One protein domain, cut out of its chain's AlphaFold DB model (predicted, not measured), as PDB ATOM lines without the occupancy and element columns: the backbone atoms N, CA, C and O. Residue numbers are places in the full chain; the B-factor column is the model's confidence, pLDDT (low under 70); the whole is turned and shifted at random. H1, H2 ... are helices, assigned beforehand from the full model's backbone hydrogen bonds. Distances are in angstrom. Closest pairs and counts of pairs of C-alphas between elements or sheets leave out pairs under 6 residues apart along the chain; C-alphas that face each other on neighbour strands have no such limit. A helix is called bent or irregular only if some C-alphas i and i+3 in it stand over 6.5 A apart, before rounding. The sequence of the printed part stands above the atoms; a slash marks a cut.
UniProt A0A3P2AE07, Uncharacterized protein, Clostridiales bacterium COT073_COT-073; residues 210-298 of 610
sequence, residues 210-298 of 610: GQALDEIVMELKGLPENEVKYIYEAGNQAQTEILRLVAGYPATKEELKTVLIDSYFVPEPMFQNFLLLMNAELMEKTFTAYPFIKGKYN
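This is residues 210 to 298 of the 610 residues of an uncharacterized protein of Clostridiales bacterium COT073_COT-073 (UniProt A0A3P2AE07). The domain is a rounded cluster of short, mostly crossed helices, in which H3 and H4 form a helical hairpin, H1 spans from H4 to H3 near the hairpin's link, and H5, nearest the middle, packs on both its arms. H2 packs on H3 at one end of the longest axis, and H6 and H7 lie at the other. The 89 printed residues hold seven named helices, H1 to H7 in chain order, and no named strand: all helix. The whole is compact, with a radius of gyration of the C-alphas of 12.0 A and spans of 31 by 27 by 25 A.

H1, residues 210 to 221, is about perpendicular to H3, residues 237 to 247, at 85 degrees, and touches it with residues 217 to 221 alone, Lys 221 and Val 246 having the closest C-alphas, 5.9 A apart. H2, residues 227 to 233, touches H3, the hub, its closest C-alphas being Tyr 232 and Gln 239 at 5.1 A. H4, residues 253 to 264, forms a hairpin with H3 at a steep tilt of 42 degrees, opposite ways, closest at Ile 242 and Val 259, 7.3 A between C-alphas. H1 touches H4 with residues 210 to 214 alone, closest at the C-alphas of Gly 210 and Lys 253, 6.3 A. H5, residues 270 to 276, touches H3, closest at the C-alphas of Ala 238 and Met 270, 6.1 A, and H4, closest at those of Leu 260 and Phe 271, 5.5 A. H6, residues 280 to 289, only just touches H1, with 3 pairs of C-alphas within 8 A, closest at Ile 216 and Thr 286, 7.5 A. H7, residues 291 to 296, is close to H6 but not clearly touching, with the C-alphas of Phe 287 and Ile 293 6.1 A apart. Every O i to N i+4 pair is within hydrogen-bond range in H1, H2, H3, H5 and H6, against 6 of 8 in H4 and 1 of 2 in H7.

H1 begins at C-alpha 210 (101.856, 147.877, 106.535) and is 16.2 A long; H3 is 14.9 A, H4 15.1 A and H6 14.3 A. H4 is only just irregular: C-alphas 259 and 262 are 6.6 A apart. H7 ends at C-alpha 296 (102.693, 139.838, 122.709).

The two C-alphas farthest apart, of Ala 234 and Pro 291, are 31.6 A apart. The printed part has no cut, and the six links are tight. Mean pLDDT of the printed part is 88.2, with residue 268 under 70.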
ATOM      1  N   GLY A 210     102.564 148.694 107.527       86.81
ATOM      2  CA  GLY A 210     101.856 147.877 106.535       86.81
ATOM      3  C   GLY A 210     102.805 147.125 105.595       86.81
ATOM      4  O   GLY A 210     102.546 145.975 105.274       86.81
ATOM      5  N   GLN A 211     103.943 147.728 105.231       86.94
ATOM      6  CA  GLN A 211     104.953 147.086 104.379       86.94
ATOM      7  C   GLN A 211     105.532 145.811 105.007       86.94
ATOM      8  O   GLN A 211     105.678 144.809 104.318       86.94
ATOM      9  N   ALA A 212     105.816 145.817 106.311       86.44
ATOM     10  CA  ALA A 212     106.325 144.626 106.987       86.44
ATOM     11  C   ALA A 212     105.282 143.503 107.011       86.44
ATOM     12  O   ALA A 212     105.615 142.338 106.836       86.44
ATOM     13  N   LEU A 213     104.004 143.842 107.194       90.25
ATOM     14  CA  LEU A 213     102.926 142.854 107.130       90.25
ATOM     15  C   LEU A 213     102.721 142.320 105.710       90.25
ATOM     16  O   LEU A 213     102.498 141.124 105.552       90.25
ATOM     17  N   ASP A 214     102.838 143.175 104.695       91.44
ATOM     18  CA  ASP A 214     102.778 142.785 103.283       91.44
ATOM     19  C   ASP A 214     103.903 141.801 102.920       91.44
ATOM     20  O   ASP A 214     103.643 140.768 102.308       91.44
ATOM     21  N   GLU A 215     105.131 142.052 103.392       91.00
ATOM     22  CA  GLU A 215     106.273 141.137 103.247       91.00
ATOM     23  C   GLU A 215     105.983 139.764 103.873       91.00
ATOM     24  O   GLU A 215     106.212 138.731 103.242       91.00
ATOM     25  N   ILE A 216     105.408 139.728 105.081       92.19
ATOM     26  CA  ILE A 216     105.038 138.464 105.732       92.19
ATOM     27  C   ILE A 216     103.923 137.743 104.953       92.19
ATOM     28  O   ILE A 216     103.981 136.526 104.786       92.19
ATOM     29  N   VAL A 217     102.908 138.465 104.461       93.44
ATOM     30  CA  VAL A 217     101.823 137.882 103.648       93.44
ATOM     31  C   VAL A 217     102.375 137.312 102.338       93.44
ATOM     32  O   VAL A 217     101.969 136.221 101.936       93.44
ATOM     33  N   MET A 218     103.323 138.002 101.700       93.94
ATOM     34  CA  MET A 218     104.020 137.527 100.505       93.94
ATOM     35  C   MET A 218     104.768 136.216 100.771       93.94
ATOM     36  O   MET A 218     104.629 135.264 100.004       93.94
ATOM     37  N   GLU A 219     105.547 136.148 101.854       93.00
ATOM     38  CA  GLU A 219     106.276 134.929 102.218       93.00
ATOM     39  C   GLU A 219     105.317 133.778 102.538       93.00
ATOM     40  O   GLU A 219     105.513 132.659 102.061       93.00
ATOM     41  N   LEU A 220     104.230 134.061 103.262       91.94
ATOM     42  CA  LEU A 220     103.201 133.076 103.584       91.94
ATOM     43  C   LEU A 220     102.485 132.549 102.330       91.94
ATOM     44  O   LEU A 220     102.233 131.351 102.233       91.94
ATOM     45  N   LYS A 221     102.194 133.414 101.348       90.12
ATOM     46  CA  LYS A 221     101.619 133.030 100.045       90.12
ATOM     47  C   LYS A 221     102.529 132.063  99.281       90.12
ATOM     48  O   LYS A 221     102.027 131.222  98.538       90.12
ATOM     49  N   GLY A 222     103.844 132.219  99.432       85.81
ATOM     50  CA  GLY A 222     104.851 131.386  98.779       85.81
ATOM     51  C   GLY A 222     105.042 130.005  99.411       85.81
ATOM     52  O   GLY A 222     105.711 129.167  98.807       85.81
ATOM     53  N   LEU A 223     104.477 129.749 100.598       84.81
ATOM     54  CA  LEU A 223     104.580 128.443 101.241       84.81
ATOM     55  C   LEU A 223     103.693 127.395 100.543       84.81
ATOM     56  O   LEU A 223     102.596 127.720 100.081       84.81
ATOM     57  N   PRO A 224     104.128 126.121 100.504       77.25
ATOM     58  CA  PRO A 224     103.264 125.013 100.114       77.25
ATOM     59  C   PRO A 224     102.001 124.958 100.978       77.25
ATOM     60  O   PRO A 224     102.011 125.368 102.143       77.25
ATOM     61  N   GLU A 225     100.919 124.415 100.417       72.75
ATOM     62  CA  GLU A 225      99.700 124.185 101.190       72.75
ATOM     63  C   GLU A 225      99.997 123.299 102.401       72.75
ATOM     64  O   GLU A 225     100.699 122.294 102.301       72.75
ATOM     65  N   ASN A 226      99.464 123.699 103.552       76.25
ATOM     66  CA  ASN A 226      99.616 122.985 104.807       76.25
ATOM     67  C   ASN A 226      98.245 122.650 105.399       76.25
ATOM     68  O   ASN A 226      97.215 123.191 105.003       76.25
ATOM     69  N   GLU A 227      98.229 121.767 106.385       83.88
ATOM     70  CA  GLU A 227      97.014 121.251 107.009       83.88
ATOM     71  C   GLU A 227      96.228 122.353 107.719       83.88
ATOM     72  O   GLU A 227      94.999 122.335 107.724       83.88
ATOM     73  N   VAL A 228      96.926 123.362 108.251       86.81
ATOM     74  CA  VAL A 228      96.303 124.533 108.880       86.81
ATOM     75  C   VAL A 228      95.433 125.293 107.882       86.81
ATOM     76  O   VAL A 228      94.360 125.763 108.259       86.81
ATOM     77  N   LYS A 229      95.832 125.360 106.605       86.81
ATOM     78  CA  LYS A 229      95.013 125.950 105.543       86.81
ATOM     79  C   LYS A 229      93.656 125.251 105.445       86.81
ATOM     80  O   LYS A 229      92.637 125.926 105.548       86.81
ATOM     81  N   TYR A 230      93.627 123.925 105.319       85.38
ATOM     82  CA  TYR A 230      92.371 123.173 105.210       85.38
ATOM     83  C   TYR A 230      91.519 123.272 106.483       85.38
ATOM     84  O   TYR A 230      90.298 123.401 106.405       85.38
ATOM     85  N   ILE A 231      92.154 123.289 107.662       87.38
ATOM     86  CA  ILE A 231      91.458 123.547 108.935       87.38
ATOM     87  C   ILE A 231      90.770 124.917 108.897       87.38
ATOM     88  O   ILE A 231      89.629 125.055 109.330       87.38
ATOM     89  N   TYR A 232      91.450 125.938 108.374       91.06
ATOM     90  CA  TYR A 232      90.926 127.300 108.322       91.06
ATOM     91  C   TYR A 232      89.837 127.480 107.262       91.06
ATOM     92  O   TYR A 232      88.942 128.298 107.466       91.06
ATOM     93  N   GLU A 233      89.871 126.718 106.164       89.00
ATOM     94  CA  GLU A 233      88.816 126.720 105.140       89.00
ATOM     95  C   GLU A 233      87.473 126.246 105.709       89.00
ATOM     96  O   GLU A 233      86.430 126.810 105.382       89.00
ATOM     97  N   ALA A 234      87.504 125.256 106.604       86.44
ATOM     98  CA  ALA A 234      86.335 124.771 107.340       86.44
ATOM     99  C   ALA A 234      86.076 125.536 108.658       86.44
ATOM    100  O   ALA A 234      85.189 125.170 109.430       86.44
ATOM    101  N   GLY A 235      86.882 126.563 108.933       87.94
ATOM    102  CA  GLY A 235      86.950 127.259 110.209       87.94
ATOM    103  C   GLY A 235      85.907 128.361 110.404       87.94
ATOM    104  O   GLY A 235      84.899 128.469 109.706       87.94
ATOM    105  N   ASN A 236      86.155 129.212 111.398       89.62
ATOM    106  CA  ASN A 236      85.324 130.380 111.677       89.62
ATOM    107  C   ASN A 236      85.615 131.551 110.716       89.62
ATOM    108  O   ASN A 236      86.596 131.556 109.974       89.62
ATOM    109  N   GLN A 237      84.783 132.598 110.787       89.38
ATOM    110  CA  GLN A 237      84.898 133.771 109.914       89.38
ATOM    111  C   GLN A 237      86.288 134.431 109.962       89.38
ATOM    112  O   GLN A 237      86.805 134.848 108.927       89.38
ATOM    113  N   ALA A 238      86.916 134.509 111.141       87.56
ATOM    114  CA  ALA A 238      88.244 135.098 111.284       87.56
ATOM    115  C   ALA A 238      89.315 134.276 110.550       87.56
ATOM    116  O   ALA A 238      90.175 134.843 109.885       87.56
ATOM    117  N   GLN A 239      89.250 132.947 110.634       91.44
ATOM    118  CA  GLN A 239      90.159 132.044 109.923       91.44
ATOM    119  C   GLN A 239      89.988 132.159 108.405       91.44
ATOM    120  O   GLN A 239      90.975 132.333 107.688       91.44
ATOM    121  N   THR A 240      88.743 132.163 107.919       91.81
ATOM    122  CA  THR A 240      88.457 132.332 106.487       91.81
ATOM    123  C   THR A 240      88.883 133.703 105.958       91.81
ATOM    124  O   THR A 240      89.343 133.807 104.824       91.81
ATOM    125  N   GLU A 241      88.788 134.755 106.777       92.19
ATOM    126  CA  GLU A 241      89.202 136.108 106.389       92.19
ATOM    127  C   GLU A 241      90.726 136.215 106.243       92.19
ATOM    128  O   GLU A 241      91.210 136.804 105.277       92.19
ATOM    129  N   ILE A 242      91.494 135.577 107.135       92.50
ATOM    130  CA  ILE A 242      92.952 135.479 106.982       92.50
ATOM    131  C   ILE A 242      93.312 134.724 105.698       92.50
ATOM    132  O   ILE A 242      94.184 135.169 104.952       92.50
ATOM    133  N   LEU A 243      92.639 133.606 105.406       92.81
ATOM    134  CA  LEU A 243      92.878 132.882 104.157       92.81
ATOM    135  C   LEU A 243      92.568 133.741 102.932       92.81
ATOM    136  O   LEU A 243      93.319 133.693 101.962       92.81
ATOM    137  N   ARG A 244      91.506 134.551 102.981       92.56
ATOM    138  CA  ARG A 244      91.157 135.493 101.912       92.56
ATOM    139  C   ARG A 244      92.243 136.548 101.712       92.56
ATOM    140  O   ARG A 244      92.621 136.790 100.568       92.56
ATOM    141  N   LEU A 245      92.772 137.116 102.798       93.06
ATOM    142  CA  LEU A 245      93.878 138.077 102.757       93.06
ATOM    143  C   LEU A 245      95.117 137.469 102.085       93.06
ATOM    144  O   LEU A 245      95.663 138.052 101.154       93.06
ATOM    145  N   VAL A 246      95.529 136.273 102.518       93.00
ATOM    146  CA  VAL A 246      96.683 135.577 101.928       93.00
ATOM    147  C   VAL A 246      96.393 135.210 100.475       93.00
ATOM    148  O   VAL A 246      97.231 135.409  99.606       93.00
ATOM    149  N   ALA A 247      95.195 134.713 100.163       90.19
ATOM    150  CA  ALA A 247      94.821 134.342  98.805       90.19
ATOM    151  C   ALA A 247      94.835 135.540  97.838       90.19
ATOM    152  O   ALA A 247      95.262 135.365  96.695       90.19
ATOM    153  N   GLY A 248      94.418 136.717  98.312       88.75
ATOM    154  CA  GLY A 248      94.286 137.957  97.548       88.75
ATOM    155  C   GLY A 248      95.576 138.744  97.308       88.75
ATOM    156  O   GLY A 248      95.496 139.787  96.670       88.75
ATOM    157  N   TYR A 249      96.738 138.271  97.779       88.94
ATOM    158  CA  TYR A 249      98.015 138.978  97.616       88.94
ATOM    159  C   TYR A 249      98.285 139.399  96.147       88.94
ATOM    160  O   TYR A 249      98.149 138.553  95.250       88.94
ATOM    161  N   PRO A 250      98.724 140.652  95.880       90.31
ATOM    162  CA  PRO A 250      99.129 141.692  96.842       90.31
ATOM    163  C   PRO A 250      97.961 142.316  97.615       90.31
ATOM    164  O   PRO A 250      96.936 142.652  97.028       90.31
ATOM    165  N   ALA A 251      98.133 142.486  98.930       88.12
ATOM    166  CA  ALA A 251      97.097 143.033  99.803       88.12
ATOM    167  C   ALA A 251      97.102 144.570  99.776       88.12
ATOM    168  O   ALA A 251      98.149 145.218  99.728       88.12
ATOM    169  N   THR A 252      95.923 145.185  99.832       90.25
ATOM    170  CA  THR A 252      95.814 146.644  99.948       90.25
ATOM    171  C   THR A 252      96.180 147.117 101.357       90.25
ATOM    172  O   THR A 252      96.053 146.383 102.342       90.25
ATOM    173  N   LYS A 253      96.601 148.383 101.488       87.44
ATOM    174  CA  LYS A 253      96.913 148.982 102.797       87.44
ATOM    175  C   LYS A 253      95.711 148.933 103.740       87.44
ATOM    176  O   LYS A 253      95.871 148.652 104.924       87.44
ATOM    177  N   GLU A 254      94.516 149.184 103.217       88.88
ATOM    178  CA  GLU A 254      93.260 149.114 103.955       88.88
ATOM    179  C   GLU A 254      92.947 147.692 104.453       88.88
ATOM    180  O   GLU A 254      92.507 147.536 105.595       88.88
ATOM    181  N   GLU A 255      93.206 146.657 103.648       89.62
ATOM    182  CA  GLU A 255      93.026 145.255 104.054       89.62
ATOM    183  C   GLU A 255      94.012 144.859 105.152       89.62
ATOM    184  O   GLU A 255      93.595 144.350 106.192       89.62
ATOM    185  N   LEU A 256      95.304 145.161 104.975       89.88
ATOM    186  CA  LEU A 256      96.329 144.909 105.993       89.88
ATOM    187  C   LEU A 256      95.992 145.622 107.302       89.88
ATOM    188  O   LEU A 256      96.115 145.041 108.382       89.88
ATOM    189  N   LYS A 257      95.504 146.863 107.212       88.38
ATOM    190  CA  LYS A 257      95.078 147.620 108.381       88.38
ATOM    191  C   LYS A 257      93.921 146.940 109.107       88.38
ATOM    192  O   LYS A 257      94.038 146.639 110.290       88.38
ATOM    193  N   THR A 258      92.837 146.666 108.389       86.12
ATOM    194  CA  THR A 258      91.594 146.157 108.981       86.12
ATOM    195  C   THR A 258      91.768 144.740 109.534       86.12
ATOM    196  O   THR A 258      91.263 144.421 110.609       86.12
ATOM    197  N   VAL A 259      92.487 143.878 108.810       88.00
ATOM    198  CA  VAL A 259      92.595 142.449 109.131       88.00
ATOM    199  C   VAL A 259      93.738 142.165 110.108       88.00
ATOM    200  O   VAL A 259      93.582 141.343 111.012       88.00
ATOM    201  N   LEU A 260      94.884 142.841 109.971       89.88
ATOM    202  CA  LEU A 260      96.084 142.543 110.761       89.88
ATOM    203  C   LEU A 260      96.426 143.639 111.777       89.88
ATOM    204  O   LEU A 260      96.618 143.316 112.949       89.88
ATOM    205  N   ILE A 261      96.504 144.911 111.369       88.50
ATOM    206  CA  ILE A 261      96.972 145.992 112.262       88.50
ATOM    207  C   ILE A 261      95.980 146.225 113.401       88.50
ATOM    208  O   ILE A 261      96.349 146.130 114.569       88.50
ATOM    209  N   ASP A 262      94.716 146.476 113.071       86.75
ATOM    210  CA  ASP A 262      93.682 146.749 114.069       86.75
ATOM    211  C   ASP A 262      93.425 145.500 114.932       86.75
ATOM    212  O   ASP A 262      93.228 145.596 116.149       86.75
ATOM    213  N   SER A 263      93.517 144.302 114.335       87.94
ATOM    214  CA  SER A 263      93.344 143.043 115.064       87.94
ATOM    215  C   SER A 263      94.502 142.732 116.013       87.94
ATOM    216  O   SER A 263      94.300 142.042 117.010       87.94
ATOM    217  N   TYR A 264      95.707 143.262 115.782       88.50
ATOM    218  CA  TYR A 264      96.832 143.051 116.688       88.50
ATOM    219  C   TYR A 264      96.554 143.610 118.087       88.50
ATOM    220  O   TYR A 264      97.034 143.037 119.061       88.50
ATOM    221  N   PHE A 265      95.762 144.673 118.239       84.75
ATOM    222  CA  PHE A 265      95.548 145.328 119.535       84.75
ATOM    223  C   PHE A 265      94.348 144.797 120.334       84.75
ATOM    224  O   PHE A 265      94.154 145.211 121.476       84.75
ATOM    225  N   VAL A 266      93.577 143.848 119.794       83.94
ATOM    226  CA  VAL A 266      92.408 143.277 120.491       83.94
ATOM    227  C   VAL A 266      92.747 142.004 121.300       83.94
ATOM    228  O   VAL A 266      93.799 141.388 121.071       83.94
ATOM    229  N   PRO A 267      91.890 141.602 122.270       73.19
ATOM    230  CA  PRO A 267      92.104 140.415 123.112       73.19
ATOM    231  C   PRO A 267      92.084 139.075 122.366       73.19
ATOM    232  O   PRO A 267      92.872 138.194 122.702       73.19
ATOM    233  N   GLU A 268      91.238 138.931 121.342       69.81
ATOM    234  CA  GLU A 268      91.176 137.754 120.459       69.81
ATOM    235  C   GLU A 268      91.645 138.140 119.046       69.81
ATOM    236  O   GLU A 268      90.836 138.439 118.167       69.81
ATOM    237  N   PRO A 269      92.965 138.236 118.821       74.62
ATOM    238  CA  PRO A 269      93.500 138.834 117.608       74.62
ATOM    239  C   PRO A 269      93.455 137.855 116.428       74.62
ATOM    240  O   PRO A 269      94.023 136.762 116.498       74.62
ATOM    241  N   MET A 270      92.898 138.284 115.286       87.62
ATOM    242  CA  MET A 270      93.069 137.565 114.007       87.62
ATOM    243  C   MET A 270      94.554 137.392 113.659       87.62
ATOM    244  O   MET A 270      94.942 136.409 113.033       87.62
ATOM    245  N   PHE A 271      95.400 138.302 114.151       89.81
ATOM    246  CA  PHE A 271      96.851 138.213 114.061       89.81
ATOM    247  C   PHE A 271      97.421 136.889 114.599       89.81
ATOM    248  O   PHE A 271      98.357 136.356 114.015       89.81
ATOM    249  N   GLN A 272      96.857 136.301 115.666       91.44
ATOM    250  CA  GLN A 272      97.319 134.985 116.127       91.44
ATOM    251  C   GLN A 272      97.032 133.905 115.078       91.44
ATOM    252  O   GLN A 272      97.893 133.070 114.811       91.44
ATOM    253  N   ASN A 273      95.842 133.933 114.473       91.56
ATOM    254  CA  ASN A 273      95.469 132.975 113.436       91.56
ATOM    255  C   ASN A 273      96.371 133.108 112.205       91.56
ATOM    256  O   ASN A 273      96.752 132.094 111.629       91.56
ATOM    257  N   PHE A 274      96.749 134.337 111.852       92.75
ATOM    258  CA  PHE A 274      97.733 134.618 110.809       92.75
ATOM    259  C   PHE A 274      99.101 133.997 111.109       92.75
ATOM    260  O   PHE A 274      99.656 133.317 110.250       92.75
ATOM    261  N   LEU A 275      99.614 134.148 112.336       93.12
ATOM    262  CA  LEU A 275     100.878 133.516 112.731       93.12
ATOM    263  C   LEU A 275     100.799 131.984 112.653       93.12
ATOM    264  O   LEU A 275     101.725 131.350 112.163       93.12
ATOM    265  N   LEU A 276      99.690 131.377 113.088       92.88
ATOM    266  CA  LEU A 276      99.513 129.919 113.079       92.88
ATOM    267  C   LEU A 276      99.488 129.295 111.669       92.88
ATOM    268  O   LEU A 276      99.722 128.094 111.554       92.88
ATOM    269  N   LEU A 277      99.244 130.075 110.607       92.06
ATOM    270  CA  LEU A 277      99.348 129.588 109.222       92.06
ATOM    271  C   LEU A 277     100.795 129.387 108.758       92.06
ATOM    272  O   LEU A 277     101.024 128.651 107.797       92.06
ATOM    273  N   MET A 278     101.765 130.030 109.409       91.88
ATOM    274  CA  MET A 278     103.182 129.901 109.073       91.88
ATOM    275  C   MET A 278     103.688 128.498 109.418       91.88
ATOM    276  O   MET A 278     103.236 127.889 110.388       91.88
ATOM    277  N   ASN A 279     104.651 127.981 108.654       89.06
ATOM    278  CA  ASN A 279     105.439 126.831 109.103       89.06
ATOM    279  C   ASN A 279     106.428 127.257 110.211       89.06
ATOM    280  O   ASN A 279     106.588 128.451 110.486       89.06
ATOM    281  N   ALA A 280     107.079 126.287 110.858       88.88
ATOM    282  CA  ALA A 280     108.001 126.566 111.960       88.88
ATOM    283  C   ALA A 280     109.135 127.531 111.558       88.88
ATOM    284  O   ALA A 280     109.368 128.523 112.246       88.88
ATOM    285  N   GLU A 281     109.760 127.305 110.399       90.31
ATOM    286  CA  GLU A 281     110.864 128.127 109.883       90.31
ATOM    287  C   GLU A 281     110.455 129.589 109.644       90.31
ATOM    288  O   GLU A 281     111.116 130.514 110.123       90.31
ATOM    289  N   LEU A 282     109.337 129.822 108.946       92.06
ATOM    290  CA  LEU A 282     108.838 131.175 108.700       92.06
ATOM    291  C   LEU A 282     108.438 131.850 110.011       92.06
ATOM    292  O   LEU A 282     108.705 133.039 110.189       92.06
ATOM    293  N   MET A 283     107.840 131.113 110.949       92.75
ATOM    294  CA  MET A 283     107.479 131.660 112.254       92.75
ATOM    295  C   MET A 283     108.730 132.107 113.025       92.75
ATOM    296  O   MET A 283     108.771 133.237 113.510       92.75
ATOM    297  N   GLU A 284     109.778 131.285 113.077       92.75
ATOM    298  CA  GLU A 284     111.062 131.623 113.709       92.75
ATOM    299  C   GLU A 284     111.734 132.841 113.069       92.75
ATOM    300  O   GLU A 284     112.166 133.770 113.771       92.75
ATOM    301  N   LYS A 285     111.772 132.881 111.732       93.12
ATOM    302  CA  LYS A 285     112.286 134.021 110.967       93.12
ATOM    303  C   LYS A 285     111.504 135.294 111.286       93.12
ATOM    304  O   LYS A 285     112.105 136.320 111.599       93.12
ATOM    305  N   THR A 286     110.174 135.220 111.285       92.75
ATOM    306  CA  THR A 286     109.281 136.356 111.552       92.75
ATOM    307  C   THR A 286     109.458 136.871 112.986       92.75
ATOM    308  O   THR A 286     109.598 138.074 113.202       92.75
ATOM    309  N   PHE A 287     109.555 135.980 113.979       91.94
ATOM    310  CA  PHE A 287     109.848 136.352 115.371       91.94
ATOM    311  C   PHE A 287     111.224 137.008 115.534       91.94
ATOM    312  O   PHE A 287     111.420 137.851 116.414       91.94
ATOM    313  N   THR A 288     112.200 136.611 114.722       89.19
ATOM    314  CA  THR A 288     113.547 137.189 114.744       89.19
ATOM    315  C   THR A 288     113.576 138.572 114.100       89.19
ATOM    316  O   THR A 288     114.171 139.483 114.674       89.19
ATOM    317  N   ALA A 289     112.899 138.742 112.963       88.12
ATOM    318  CA  ALA A 289     112.857 139.993 112.213       88.12
ATOM    319  C   ALA A 289     112.015 141.086 112.891       88.12
ATOM    320  O   ALA A 289     112.375 142.262 112.826       88.12
ATOM    321  N   TYR A 290     110.924 140.713 113.571       88.12
ATOM    322  CA  TYR A 290     109.906 141.654 114.043       88.12
ATOM    323  C   TYR A 290     109.701 141.588 115.575       88.12
ATOM    324  O   TYR A 290     108.900 140.787 116.075       88.12
ATOM    325  N   PRO A 291     110.385 142.451 116.357       83.44
ATOM    326  CA  PRO A 291     110.362 142.428 117.824       83.44
ATOM    327  C   PRO A 291     108.973 142.598 118.450       83.44
ATOM    328  O   PRO A 291     108.699 142.015 119.500       83.44
ATOM    329  N   PHE A 292     108.068 143.339 117.803       84.38
ATOM    330  CA  PHE A 292     106.710 143.555 118.315       84.38
ATOM    331  C   PHE A 292     105.920 142.252 118.493       84.38
ATOM    332  O   PHE A 292     105.013 142.178 119.320       84.38
ATOM    333  N   ILE A 293     106.253 141.196 117.749       88.25
ATOM    334  CA  ILE A 293     105.581 139.902 117.873       88.25
ATOM    335  C   ILE A 293     105.966 139.240 119.199       88.25
ATOM    336  O   ILE A 293     105.082 138.778 119.920       88.25
ATOM    337  N   LYS A 294     107.256 139.275 119.567       82.75
ATOM    338  CA  LYS A 294     107.786 138.724 120.830       82.75
ATOM    339  C   LYS A 294     107.178 139.384 122.069       82.75
ATOM    340  O   LYS A 294     107.003 138.718 123.082       82.75
ATOM    341  N   GLY A 295     106.837 140.671 121.983       77.69
ATOM    342  CA  GLY A 295     106.216 141.410 123.089       77.69
ATOM    343  C   GLY A 295     104.799 140.938 123.445       77.69
ATOM    344  O   GLY A 295     104.366 141.128 124.578       77.69
ATOM    345  N   LYS A 296     104.079 140.304 122.505       84.69
ATOM    346  CA  LYS A 296     102.693 139.838 122.709       84.69
ATOM    347  C   LYS A 296     102.536 138.318 122.652       84.69
ATOM    348  O   LYS A 296     101.689 137.765 123.351       84.69
ATOM    349  N   TYR A 297     103.320 137.635 121.824       90.19
ATOM    350  CA  TYR A 297     103.198 136.202 121.579       90.19
ATOM    351  C   TYR A 297     104.461 135.456 121.996       90.19
ATOM    352  O   TYR A 297     105.577 135.950 121.866       90.19
ATOM    353  N   ASN A 298     104.281 134.217 122.448       91.88
ATOM    354  CA  ASN A 298     105.376 133.304 122.742       91.88
ATOM    355  C   ASN A 298     105.530 132.301 121.590       91.88
ATOM    356  O   ASN A 298     104.578 131.587 121.276       91.88
TER     357      ASN A 298